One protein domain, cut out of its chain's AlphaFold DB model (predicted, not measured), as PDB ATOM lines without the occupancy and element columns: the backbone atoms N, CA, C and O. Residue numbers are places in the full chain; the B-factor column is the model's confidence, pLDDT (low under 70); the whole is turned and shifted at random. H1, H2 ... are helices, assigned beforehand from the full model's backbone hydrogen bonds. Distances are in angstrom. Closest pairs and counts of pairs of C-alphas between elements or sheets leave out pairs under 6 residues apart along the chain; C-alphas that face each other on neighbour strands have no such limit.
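AT A GLANCE: This is residues 116 to 180 and 192 to 212 of the 225 residues of an uncharacterized protein of Aphanomyces invadans (UniProt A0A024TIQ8). A helical hairpin, H1 with the shorter H2 folded back along its later part, makes one end of an extended model, and a lone helix, H3, lies toward the other end and touches neither of them. From the end of H2 a winding stretch of chain with no named element, residues 156 to 180, runs away from the hairpin, and its last part, residues 169 to 180, sticks out as a free arm. The printed part has 86 residues with three named helices, in the order H1, H2, H3, and no named strand; the class is all helix. The whole is extended, with a radius of gyration of the C-alphas of 19.6 A, and its C-alphas span 57 by 38 by 30 A, only just elongated.

HOW THE PARTS SIT: The printed part begins with H1, residues 116 to 138. After a tight link of four residues comes H2, residues 143 to 155. H1 and H2 touch, with 9 pairs of C-alphas within 8 A. Their closest C-alphas are those of Glu 137 and Val 146, 6.6 A apart. Their lines stand at a shallow tilt of 16 degrees, and they run opposite ways. From centre to centre they are 13.0 A apart, and together they form a helical hairpin, two helices that follow each other in the chain and run opposite ways. Beyond H2 the backbone goes on through residues 156 to 180, 25 residues with no named element, whose C-alphas lie 1 to 37 A from the mean of the C-alphas. Residues 169 to 180 of this stretch stand free. Past the cut comes H3, residues 195 to 210, which touches no helix. H1 and H3 are apart, and H2 and H3 are apart too, with no C-alpha of the one within 8 A of the other. Residues 194 to 200, of which 195 to 200 belong to H3, also stand free. In H1, H2 and H3 every pair of O of residue i and N of residue i+4 inside the helix is within hydrogen-bond range.

IN THESE COORDINATES: H1 runs from Glu 116, with its C-alpha at (56.134, 39.965, -39.477), to Ser 138, with its C-alpha at (31.128, 53.520, -22.615). It is the longest helix, with 23 residues and 33.1 A from first to last C-alpha. H2 has 13 residues, Gly 143 to Lys 155, and measures 18.3 A from first to last C-alpha. The stretch after H2 reaches the cut at Lys 180, with its C-alpha at (30.672, 1.819, -47.461). H3 has 16 residues, Pro 195 to Ser 210, and measures 22.7 A; its last C-alpha is at (49.713, 29.359, -49.019).

THE WHOLE: The two C-alphas farthest apart are those of Gly 143 and Lys 180, 59.3 A. The first and last printed C-alphas, those of Glu 116 and Asp 212, are 18.3 A apart. Residues 181 to 191 are cut out and not printed, and C-alphas 180 and 192 are 30.7 A apart across the cut. The link from H2 to H3 is the link across the cut, with 39 residues between the helices in the chain, 11 of them not printed. Without the stretches that stand free, the body has 67 residues, spans 56 by 26 by 17 A and has a radius of gyration of 16.6 A. The mean pLDDT of the printed part is 92.3, and no printed residue is under 70; the means are 94 for H1, 97 for H2 and 90 for H3.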
ATOM      1  N   GLU A 116      56.536  38.551 -39.495       87.88
ATOM      2  CA  GLU A 116      56.134  39.965 -39.477       87.88
ATOM      3  C   GLU A 116      54.635  40.138 -39.744       87.88
ATOM      4  O   GLU A 116      53.967  40.915 -39.057       87.88
ATOM      5  N   GLN A 117      54.081  39.378 -40.692       84.75
ATOM      6  CA  GLN A 117      52.649  39.395 -40.985       84.75
ATOM      7  C   GLN A 117      51.846  38.801 -39.830       84.75
ATOM      8  O   GLN A 117      50.838  39.383 -39.440       84.75
ATOM      9  N   ARG A 118      52.323  37.711 -39.208       85.38
ATOM     10  CA  ARG A 118      51.694  37.156 -37.994       85.38
ATOM     11  C   ARG A 118      51.611  38.182 -36.877       85.38
ATOM     12  O   ARG A 118      50.571  38.321 -36.234       85.38
ATOM     13  N   LYS A 119      52.698  38.922 -36.654       88.88
ATOM     14  CA  LYS A 119      52.725  40.000 -35.666       88.88
ATOM     15  C   LYS A 119      51.734  41.103 -36.029       88.88
ATOM     16  O   LYS A 119      50.968  41.515 -35.165       88.88
ATOM     17  N   LYS A 120      51.702  41.527 -37.295       90.62
ATOM     18  CA  LYS A 120      50.756  42.539 -37.779       90.62
ATOM     19  C   LYS A 120      49.303  42.115 -37.541       90.62
ATOM     20  O   LYS A 120      48.551  42.873 -36.944       90.62
ATOM     21  N   MET A 121      48.939  40.887 -37.910       88.62
ATOM     22  CA  MET A 121      47.601  40.338 -37.666       88.62
ATOM     23  C   MET A 121      47.268  40.295 -36.172       88.62
ATOM     24  O   MET A 121      46.168  40.652 -35.762       88.62
ATOM     25  N   ARG A 122      48.224  39.886 -35.329       91.25
ATOM     26  CA  ARG A 122      48.047  39.886 -33.872       91.25
ATOM     27  C   ARG A 122      47.807  41.298 -33.328       91.25
ATOM     28  O   ARG A 122      46.985  41.464 -32.430       91.25
ATOM     29  N   ASP A 123      48.518  42.292 -33.850       93.38
ATOM     30  CA  ASP A 123      48.379  43.692 -33.446       93.38
ATOM     31  C   ASP A 123      47.034  44.281 -33.920       93.38
ATOM     32  O   ASP A 123      46.383  45.002 -33.165       93.38
ATOM     33  N   GLU A 124      46.563  43.908 -35.114       94.00
ATOM     34  CA  GLU A 124      45.227  44.252 -35.627       94.00
ATOM     35  C   GLU A 124      44.114  43.644 -34.758       94.00
ATOM     36  O   GLU A 124      43.222  44.361 -34.300       94.00
ATOM     37  N   VAL A 125      44.206  42.347 -34.435       94.88
ATOM     38  CA  VAL A 125      43.288  41.677 -33.498       94.88
ATOM     39  C   VAL A 125      43.297  42.389 -32.146       94.88
ATOM     40  O   VAL A 125      42.240  42.687 -31.590       94.88
ATOM     41  N   PHE A 126      44.480  42.702 -31.614       96.06
ATOM     42  CA  PHE A 126      44.604  43.407 -30.344       96.06
ATOM     43  C   PHE A 126      43.927  44.784 -30.380       96.06
ATOM     44  O   PHE A 126      43.219  45.137 -29.437       96.06
ATOM     45  N   ALA A 127      44.084  45.541 -31.468       96.88
ATOM     46  CA  ALA A 127      43.434  46.836 -31.642       96.88
ATOM     47  C   ALA A 127      41.900  46.717 -31.630       96.88
ATOM     48  O   ALA A 127      41.232  47.486 -30.933       96.88
ATOM     49  N   VAL A 128      41.343  45.717 -32.323       96.69
ATOM     50  CA  VAL A 128      39.896  45.433 -32.307       96.69
ATOM     51  C   VAL A 128      39.429  45.075 -30.895       96.69
ATOM     52  O   VAL A 128      38.438  45.625 -30.414       96.69
ATOM     53  N   LEU A 129      40.161  44.207 -30.192       97.31
ATOM     54  CA  LEU A 129      39.833  43.824 -28.818       97.31
ATOM     55  C   LEU A 129      39.833  45.034 -27.875       97.31
ATOM     56  O   LEU A 129      38.897  45.197 -27.097       97.31
ATOM     57  N   MET A 130      40.834  45.914 -27.962       97.25
ATOM     58  CA  MET A 130      40.889  47.126 -27.135       97.25
ATOM     59  C   MET A 130      39.776  48.120 -27.487       97.25
ATOM     60  O   MET A 130      39.207  48.736 -26.588       97.25
ATOM     61  N   SER A 131      39.401  48.228 -28.765       97.44
ATOM     62  CA  SER A 131      38.233  49.013 -29.177       97.44
ATOM     63  C   SER A 131      36.941  48.480 -28.550       97.44
ATOM     64  O   SER A 131      36.128  49.273 -28.078       97.44
ATOM     65  N   LYS A 132      36.772  47.153 -28.462       96.62
ATOM     66  CA  LYS A 132      35.614  46.529 -27.799       96.62
ATOM     67  C   LYS A 132      35.608  46.703 -26.282       96.62
ATOM     68  O   LYS A 132      34.535  46.827 -25.698       96.62
ATOM     69  N   VAL A 133      36.775  46.777 -25.643       97.44
ATOM     70  CA  VAL A 133      36.871  47.142 -24.219       97.44
ATOM     71  C   VAL A 133      36.391  48.578 -23.993       97.44
ATOM     72  O   VAL A 133      35.587  48.805 -23.094       97.44
ATOM     73  N   ALA A 134      36.818  49.527 -24.832       96.38
ATOM     74  CA  ALA A 134      36.370  50.918 -24.746       96.38
ATOM     75  C   ALA A 134      34.857  51.059 -25.005       96.38
ATOM     76  O   ALA A 134      34.171  51.824 -24.329       96.38
ATOM     77  N   GLU A 135      34.315  50.282 -25.947       97.25
ATOM     78  CA  GLU A 135      32.870  50.202 -26.181       97.25
ATOM     79  C   GLU A 135      32.134  49.712 -24.921       97.25
ATOM     80  O   GLU A 135      31.164  50.339 -24.493       97.25
ATOM     81  N   ALA A 136      32.630  48.657 -24.267       95.94
ATOM     82  CA  ALA A 136      32.044  48.137 -23.032       95.94
ATOM     83  C   ALA A 136      32.101  49.149 -21.870       95.94
ATOM     84  O   ALA A 136      31.122  49.293 -21.137       95.94
ATOM     85  N   GLU A 137      33.207  49.883 -21.727       97.44
ATOM     86  CA  GLU A 137      33.344  50.972 -20.749       97.44
ATOM     87  C   GLU A 137      32.304  52.074 -20.994       97.44
ATOM     88  O   GLU A 137      31.576  52.455 -20.077       97.44
ATOM     89  N   SER A 138      32.143  52.519 -22.247       96.38
ATOM     90  CA  SER A 138      31.128  53.520 -22.615       96.38
ATOM     91  C   SER A 138      29.689  53.050 -22.354       96.38
ATOM     92  O   SER A 138      28.797  53.864 -22.117       96.38
ATOM     93  N   CYS A 139      29.476  51.730 -22.347       96.56
ATOM     94  CA  CYS A 139      28.201  51.088 -22.041       96.56
ATOM     95  C   CYS A 139      27.992  50.830 -20.535       96.56
ATOM     96  O   CYS A 139      26.972  50.252 -20.160       96.56
ATOM     97  N   GLY A 140      28.918  51.259 -19.669       95.94
ATOM     98  CA  GLY A 140      28.760  51.227 -18.212       95.94
ATOM     99  C   GLY A 140      29.497  50.102 -17.482       95.94
ATOM    100  O   GLY A 140      29.148  49.806 -16.337       95.94
ATOM    101  N   LEU A 141      30.498  49.465 -18.099       95.88
ATOM    102  CA  LEU A 141      31.378  48.523 -17.397       95.88
ATOM    103  C   LEU A 141      32.217  49.256 -16.330       95.88
ATOM    104  O   LEU A 141      32.745  50.336 -16.585       95.88
ATOM    105  N   THR A 142      32.337  48.684 -15.127       96.75
ATOM    106  CA  THR A 142      33.070  49.319 -14.016       96.75
ATOM    107  C   THR A 142      34.585  49.299 -14.246       96.75
ATOM    108  O   THR A 142      35.092  48.404 -14.914       96.75
ATOM    109  N   GLY A 143      35.328  50.251 -13.666       95.44
ATOM    110  CA  GLY A 143      36.781  50.361 -13.877       95.44
ATOM    111  C   GLY A 143      37.568  49.096 -13.506       95.44
ATOM    112  O   GLY A 143      38.440  48.670 -14.263       95.44
ATOM    113  N   ASP A 144      37.212  48.442 -12.395       96.50
ATOM    114  CA  ASP A 144      37.842  47.182 -11.976       96.50
ATOM    115  C   ASP A 144      37.581  46.052 -12.992       96.50
ATOM    116  O   ASP A 144      38.479  45.264 -13.313       96.50
ATOM    117  N   ASP A 145      36.367  45.991 -13.546       96.50
ATOM    118  CA  ASP A 145      35.993  45.006 -14.563       96.50
ATOM    119  C   ASP A 145      36.622  45.310 -15.931       96.50
ATOM    120  O   ASP A 145      36.992  44.377 -16.648       96.50
ATOM    121  N   VAL A 146      36.790  46.589 -16.289       97.44
ATOM    122  CA  VAL A 146      37.493  47.030 -17.505       97.44
ATOM    123  C   VAL A 146      38.945  46.560 -17.473       97.44
ATOM    124  O   VAL A 146      39.403  45.922 -18.424       97.44
ATOM    125  N   GLU A 147      39.660  46.796 -16.370       97.31
ATOM    126  CA  GLU A 147      41.050  46.347 -16.224       97.31
ATOM    127  C   GLU A 147      41.156  44.820 -16.236       97.31
ATOM    128  O   GLU A 147      42.029  44.245 -16.898       97.31
ATOM    129  N   ARG A 148      40.213  44.130 -15.583       97.44
ATOM    130  CA  ARG A 148      40.137  42.668 -15.630       97.44
ATOM    131  C   ARG A 148      39.916  42.152 -17.053       97.44
ATOM    132  O   ARG A 148      40.604  41.216 -17.466       97.44
ATOM    133  N   LEU A 149      38.978  42.734 -17.802       96.94
ATOM    134  CA  LEU A 149      38.674  42.349 -19.181       96.94
ATOM    135  C   LEU A 149      39.876  42.601 -20.096       96.94
ATOM    136  O   LEU A 149      40.274  41.719 -20.858       96.94
ATOM    137  N   LYS A 150      40.504  43.772 -19.966       97.06
ATOM    138  CA  LYS A 150      41.709  44.152 -20.703       97.06
ATOM    139  C   LYS A 150      42.854  43.175 -20.462       97.06
ATOM    140  O   LYS A 150      43.469  42.716 -21.426       97.06
ATOM    141  N   ALA A 151      43.118  42.804 -19.209       97.06
ATOM    142  CA  ALA A 151      44.154  41.831 -18.867       97.06
ATOM    143  C   ALA A 151      43.872  40.447 -19.479       97.06
ATOM    144  O   ALA A 151      44.783  39.795 -19.992       97.06
ATOM    145  N   LEU A 152      42.610  40.008 -19.465       97.25
ATOM    146  CA  LEU A 152      42.193  38.705 -19.987       97.25
ATOM    147  C   LEU A 152      42.339  38.638 -21.514       97.25
ATOM    148  O   LEU A 152      42.954  37.703 -22.029       97.25
ATOM    149  N   LEU A 153      41.856  39.660 -22.223       96.75
ATOM    150  CA  LEU A 153      41.982  39.762 -23.678       96.75
ATOM    151  C   LEU A 153      43.442  39.912 -24.114       96.75
ATOM    152  O   LEU A 153      43.862  39.240 -25.047       96.75
ATOM    153  N   SER A 154      44.245  40.708 -23.397       94.56
ATOM    154  CA  SER A 154      45.683  40.871 -23.679       94.56
ATOM    155  C   SER A 154      46.477  39.575 -23.494       94.56
ATOM    156  O   SER A 154      47.460  39.335 -24.195       94.56
ATOM    157  N   LYS A 155      46.062  38.730 -22.544       96.00
ATOM    158  CA  LYS A 155      46.684  37.429 -22.295       96.00
ATOM    159  C   LYS A 155      46.333  36.395 -23.366       96.00
ATOM    160  O   LYS A 155      47.170  35.551 -23.664       96.00
ATOM    161  N   HIS A 156      45.122  36.460 -23.918       94.94
ATOM    162  CA  HIS A 156      44.560  35.458 -24.830       94.94
ATOM    163  C   HIS A 156      44.266  36.015 -26.233       94.94
ATOM    164  O   HIS A 156      43.337  35.566 -26.900       94.94
ATOM    165  N   VAL A 157      45.049  36.998 -26.691       94.00
ATOM    166  CA  VAL A 157      44.907  37.611 -28.030       94.00
ATOM    167  C   VAL A 157      44.993  36.556 -29.131       94.00
ATOM    168  O   VAL A 157      44.293  36.628 -30.133       94.00
ATOM    169  N   ASP A 158      45.833  35.549 -28.918       89.88
ATOM    170  CA  ASP A 158      46.084  34.436 -29.825       89.88
ATOM    171  C   ASP A 158      44.882  33.502 -30.021       89.88
ATOM    172  O   ASP A 158      44.906  32.708 -30.957       89.88
ATOM    173  N   VAL A 159      43.823  33.614 -29.215       91.50
ATOM    174  CA  VAL A 159      42.575  32.848 -29.381       91.50
ATOM    175  C   VAL A 159      41.651  33.469 -30.437       91.50
ATOM    176  O   VAL A 159      40.800  32.778 -30.993       91.50
ATOM    177  N   PHE A 160      41.810  34.761 -30.737       91.81
ATOM    178  CA  PHE A 160      40.917  35.505 -31.625       91.81
ATOM    179  C   PHE A 160      41.518  35.684 -33.020       91.81
ATOM    180  O   PHE A 160      42.723  35.881 -33.173       91.81
ATOM    181  N   ARG A 161      40.672  35.643 -34.049       90.06
ATOM    182  CA  ARG A 161      41.047  35.850 -35.452       90.06
ATOM    183  C   ARG A 161      40.046  36.790 -36.115       90.06
ATOM    184  O   ARG A 161      38.868  36.751 -35.767       90.06
ATOM    185  N   ILE A 162      40.537  37.630 -37.022       89.69
ATOM    186  CA  ILE A 162      39.698  38.422 -37.934       89.69
ATOM    187  C   ILE A 162      39.414  37.558 -39.165       89.69
ATOM    188  O   ILE A 162      38.264  37.211 -39.410       89.69
ATOM    189  N   ASP A 163      40.484  37.075 -39.799       87.50
ATOM    190  CA  ASP A 163      40.432  36.181 -40.957       87.50
ATOM    191  C   ASP A 163      40.944  34.778 -40.626       87.50
ATOM    192  O   ASP A 163      41.671  34.565 -39.646       87.50
ATOM    193  N   LEU A 164      40.601  33.802 -41.469       86.12
ATOM    194  CA  LEU A 164      41.101  32.438 -41.338       86.12
ATOM    195  C   LEU A 164      42.607  32.407 -41.645       86.12
ATOM    196  O   LEU A 164      43.023  32.658 -42.775       86.12
ATOM    197  N   GLY A 165      43.425  32.105 -40.636       82.19
ATOM    198  CA  GLY A 165      44.885  32.015 -40.757       82.19
ATOM    199  C   GLY A 165      45.417  30.579 -40.792       82.19
ATOM    200  O   GLY A 165      44.663  29.611 -40.687       82.19
ATOM    201  N   ASN A 166      46.744  30.438 -40.871       84.75
ATOM    202  CA  ASN A 166      47.464  29.156 -40.813       84.75
ATOM    203  C   ASN A 166      47.656  28.611 -39.388       84.75
ATOM    204  O   ASN A 166      48.755  28.188 -39.011       84.75
ATOM    205  N   ASP A 167      46.596  28.616 -38.583       86.06
ATOM    206  CA  ASP A 167      46.665  28.052 -37.239       86.06
ATOM    207  C   ASP A 167      46.970  26.546 -37.287       86.06
ATOM    208  O   ASP A 167      46.421  25.817 -38.120       86.06
ATOM    209  N   PRO A 168      47.837  26.039 -36.393       83.75
ATOM    210  CA  PRO A 168      48.171  24.628 -36.383       83.75
ATOM    211  C   PRO A 168      46.927  23.788 -36.065       83.75
ATOM    212  O   PRO A 168      46.104  24.177 -35.228       83.75
ATOM    213  N   PRO A 169      46.800  22.595 -36.668       84.31
ATOM    214  CA  PRO A 169      45.687  21.715 -36.376       84.31
ATOM    215  C   PRO A 169      45.693  21.315 -34.898       84.31
ATOM    216  O   PRO A 169      46.739  21.186 -34.251       84.31
ATOM    217  N   VAL A 170      44.499  21.058 -34.369       88.56
ATOM    218  CA  VAL A 170      44.335  20.522 -33.016       88.56
ATOM    219  C   VAL A 170      45.103  19.198 -32.897       88.56
ATOM    220  O   VAL A 170      45.104  18.384 -33.819       88.56
ATOM    221  N   LYS A 171      45.751  18.969 -31.747       92.19
ATOM    222  CA  LYS A 171      46.562  17.771 -31.455       92.19
ATOM    223  C   LYS A 171      45.698  16.523 -31.232       92.19
ATOM    224  O   LYS A 171      45.631  15.990 -30.128       92.19
ATOM    225  N   VAL A 172      45.028  16.069 -32.281       94.62
ATOM    226  CA  VAL A 172      44.205  14.857 -32.312       94.62
ATOM    227  C   VAL A 172      44.618  13.980 -33.486       94.62
ATOM    228  O   VAL A 172      45.202  14.459 -34.459       94.62
ATOM    229  N   GLU A 173      44.337  12.680 -33.401       93.56
ATOM    230  CA  GLU A 173      44.577  11.790 -34.535       93.56
ATOM    231  C   GLU A 173      43.773  12.252 -35.764       93.56
ATOM    232  O   GLU A 173      42.596  12.605 -35.625       93.56
ATOM    233  N   PRO A 174      44.362  12.227 -36.976       93.19
ATOM    234  CA  PRO A 174      43.654  12.614 -38.186       93.19
ATOM    235  C   PRO A 174      42.378  11.801 -38.400       93.19
ATOM    236  O   PRO A 174      42.364  10.573 -38.257       93.19
ATOM    237  N   LEU A 175      41.313  12.487 -38.813       93.88
ATOM    238  CA  LEU A 175      40.031  11.861 -39.104       93.88
ATOM    239  C   LEU A 175      40.173  10.826 -40.234       93.88
ATOM    240  O   LEU A 175      40.622  11.137 -41.337       93.88
ATOM    241  N   LYS A 176      39.731   9.590 -39.977       93.25
ATOM    242  CA  LYS A 176      39.708   8.501 -40.967       93.25
ATOM    243  C   LYS A 176      38.289   8.289 -41.484       93.25
ATOM    244  O   LYS A 176      37.408   7.845 -40.748       93.25
ATOM    245  N   VAL A 177      38.068   8.566 -42.767       92.44
ATOM    246  CA  VAL A 177      36.762   8.369 -43.414       92.44
ATOM    247  C   VAL A 177      36.538   6.883 -43.713       92.44
ATOM    248  O   VAL A 177      37.345   6.245 -44.389       92.44
ATOM    249  N   ARG A 178      35.420   6.319 -43.232       94.06
ATOM    250  CA  ARG A 178      35.005   4.936 -43.526       94.06
ATOM    251  C   ARG A 178      34.096   4.911 -44.747       94.06
ATOM    252  O   ARG A 178      32.996   5.456 -44.716       94.06
ATOM    253  N   ILE A 179      34.536   4.238 -45.804       93.31
ATOM    254  CA  ILE A 179      33.751   4.099 -47.031       93.31
ATOM    255  C   ILE A 179      32.852   2.857 -46.932       93.31
ATOM    256  O   ILE A 179      33.252   1.830 -46.376       93.31
ATOM    257  N   LYS A 180      31.614   2.948 -47.437       94.19
ATOM    258  CA  LYS A 180      30.672   1.819 -47.461       94.19
ATOM    259  C   LYS A 180      31.226   0.666 -48.319       94.19
ATOM    260  O   LYS A 180      31.796   0.929 -49.376       94.19
ATOM    261  N   ARG A 192      31.807  24.573 -65.881       88.25
ATOM    262  CA  ARG A 192      32.212  25.843 -66.496       88.25
ATOM    263  C   ARG A 192      31.691  26.987 -65.633       88.25
ATOM    264  O   ARG A 192      30.509  26.992 -65.298       88.25
ATOM    265  N   TYR A 193      32.569  27.926 -65.300       88.75
ATOM    266  CA  TYR A 193      32.245  29.107 -64.506       88.75
ATOM    267  C   TYR A 193      32.500  30.383 -65.321       88.75
ATOM    268  O   TYR A 193      33.390  30.373 -66.176       88.75
ATOM    269  N   PRO A 194      31.741  31.465 -65.076       90.44
ATOM    270  CA  PRO A 194      32.032  32.780 -65.641       90.44
ATOM    271  C   PRO A 194      33.426  33.296 -65.233       90.44
ATOM    272  O   PRO A 194      33.928  32.894 -64.179       90.44
ATOM    273  N   PRO A 195      34.043  34.210 -66.008       88.38
ATOM    274  CA  PRO A 195      35.395  34.709 -65.738       88.38
ATOM    275  C   PRO A 195      35.598  35.283 -64.328       88.38
ATOM    276  O   PRO A 195      36.547  34.881 -63.661       88.38
ATOM    277  N   ALA A 196      34.681  36.123 -63.838       84.62
ATOM    278  CA  ALA A 196      34.777  36.717 -62.498       84.62
ATOM    279  C   ALA A 196      34.794  35.657 -61.377       84.62
ATOM    280  O   ALA A 196      35.557  35.745 -60.423       84.62
ATOM    281  N   HIS A 197      34.011  34.583 -61.528       86.56
ATOM    282  CA  HIS A 197      33.987  33.494 -60.547       86.56
ATOM    283  C   HIS A 197      35.293  32.689 -60.569       86.56
ATOM    284  O   HIS A 197      35.725  32.177 -59.540       86.56
ATOM    285  N   LEU A 198      35.909  32.536 -61.747       88.88
ATOM    286  CA  LEU A 198      37.200  31.862 -61.883       88.88
ATOM    287  C   LEU A 198      38.331  32.656 -61.232       88.88
ATOM    288  O   LEU A 198      39.246  32.036 -60.701       88.88
ATOM    289  N   GLU A 199      38.280  33.984 -61.294       89.44
ATOM    290  CA  GLU A 199      39.240  34.869 -60.633       89.44
ATOM    291  C   GLU A 199      39.156  34.724 -59.114       89.44
ATOM    292  O   GLU A 199      40.133  34.293 -58.506       89.44
ATOM    293  N   TYR A 200      37.956  34.875 -58.543       89.44
ATOM    294  CA  TYR A 200      37.720  34.633 -57.118       89.44
ATOM    295  C   TYR A 200      38.182  33.239 -56.667       89.44
ATOM    296  O   TYR A 200      38.930  33.099 -55.704       89.44
ATOM    297  N   MET A 201      37.770  32.176 -57.374       90.56
ATOM    298  CA  MET A 201      38.170  30.813 -57.003       90.56
ATOM    299  C   MET A 201      39.683  30.612 -57.092       90.56
ATOM    300  O   MET A 201      40.226  29.819 -56.329       90.56
ATOM    301  N   ARG A 202      40.361  31.281 -58.031       91.19
ATOM    302  CA  ARG A 202      41.815  31.192 -58.173       91.19
ATOM    303  C   ARG A 202      42.503  31.828 -56.973       91.19
ATOM    304  O   ARG A 202      43.305  31.149 -56.344       91.19
ATOM    305  N   GLU A 203      42.147  33.067 -56.649       91.00
ATOM    306  CA  GLU A 203      42.704  33.807 -55.512       91.00
ATOM    307  C   GLU A 203      42.430  33.082 -54.191       91.00
ATOM    308  O   GLU A 203      43.336  32.868 -53.388       91.00
ATOM    309  N   HIS A 204      41.202  32.598 -53.997       90.50
ATOM    310  CA  HIS A 204      40.834  31.867 -52.790       90.50
ATOM    311  C   HIS A 204      41.601  30.542 -52.652       90.50
ATOM    312  O   HIS A 204      42.117  30.229 -51.581       90.50
ATOM    313  N   VAL A 205      41.727  29.753 -53.728       91.19
ATOM    314  CA  VAL A 205      42.501  28.498 -53.697       91.19
ATOM    315  C   VAL A 205      43.992  28.766 -53.494       91.19
ATOM    316  O   VAL A 205      44.649  27.985 -52.808       91.19
ATOM    317  N   GLU A 206      44.528  29.852 -54.050       91.56
ATOM    318  CA  GLU A 206      45.908  30.276 -53.808       91.56
ATOM    319  C   GLU A 206      46.133  30.606 -52.329       91.56
ATOM    320  O   GLU A 206      47.059  30.065 -51.727       91.56
ATOM    321  N   ALA A 207      45.227  31.359 -51.702       89.69
ATOM    322  CA  ALA A 207      45.287  31.623 -50.267       89.69
ATOM    323  C   ALA A 207      45.218  30.328 -49.433       89.69
ATOM    324  O   ALA A 207      45.987  30.158 -48.486       89.69
ATOM    325  N   LEU A 208      44.357  29.370 -49.799       90.94
ATOM    326  CA  LEU A 208      44.297  28.063 -49.128       90.94
ATOM    327  C   LEU A 208      45.601  27.261 -49.273       90.94
ATOM    328  O   LEU A 208      46.005  26.581 -48.329       90.94
ATOM    329  N   LEU A 209      46.247  27.320 -50.443       90.31
ATOM    330  CA  LEU A 209      47.533  26.665 -50.701       90.31
ATOM    331  C   LEU A 209      48.650  27.297 -49.868       90.31
ATOM    332  O   LEU A 209      49.418  26.570 -49.246       90.31
ATOM    333  N   SER A 210      48.717  28.629 -49.815       88.94
ATOM    334  CA  SER A 210      49.713  29.359 -49.019       88.94
ATOM    335  C   SER A 210      49.606  29.092 -47.517       88.94
ATOM    336  O   SER A 210      50.591  29.247 -46.805       88.94
ATOM    337  N   ASN A 211      48.429  28.683 -47.034       87.50
ATOM    338  CA  ASN A 211      48.181  28.347 -45.631       87.50
ATOM    339  C   ASN A 211      48.194  26.833 -45.350       87.50
ATOM    340  O   ASN A 211      47.707  26.411 -44.302       87.50
ATOM    341  N   ASP A 212      48.700  26.006 -46.274       88.44
ATOM    342  CA  ASP A 212      48.786  24.540 -46.143       88.44
ATOM    343  C   ASP A 212      47.436  23.837 -45.870       88.44
ATOM    344  O   ASP A 212      47.383  22.696 -45.400       88.44
TER     345      ASP A 212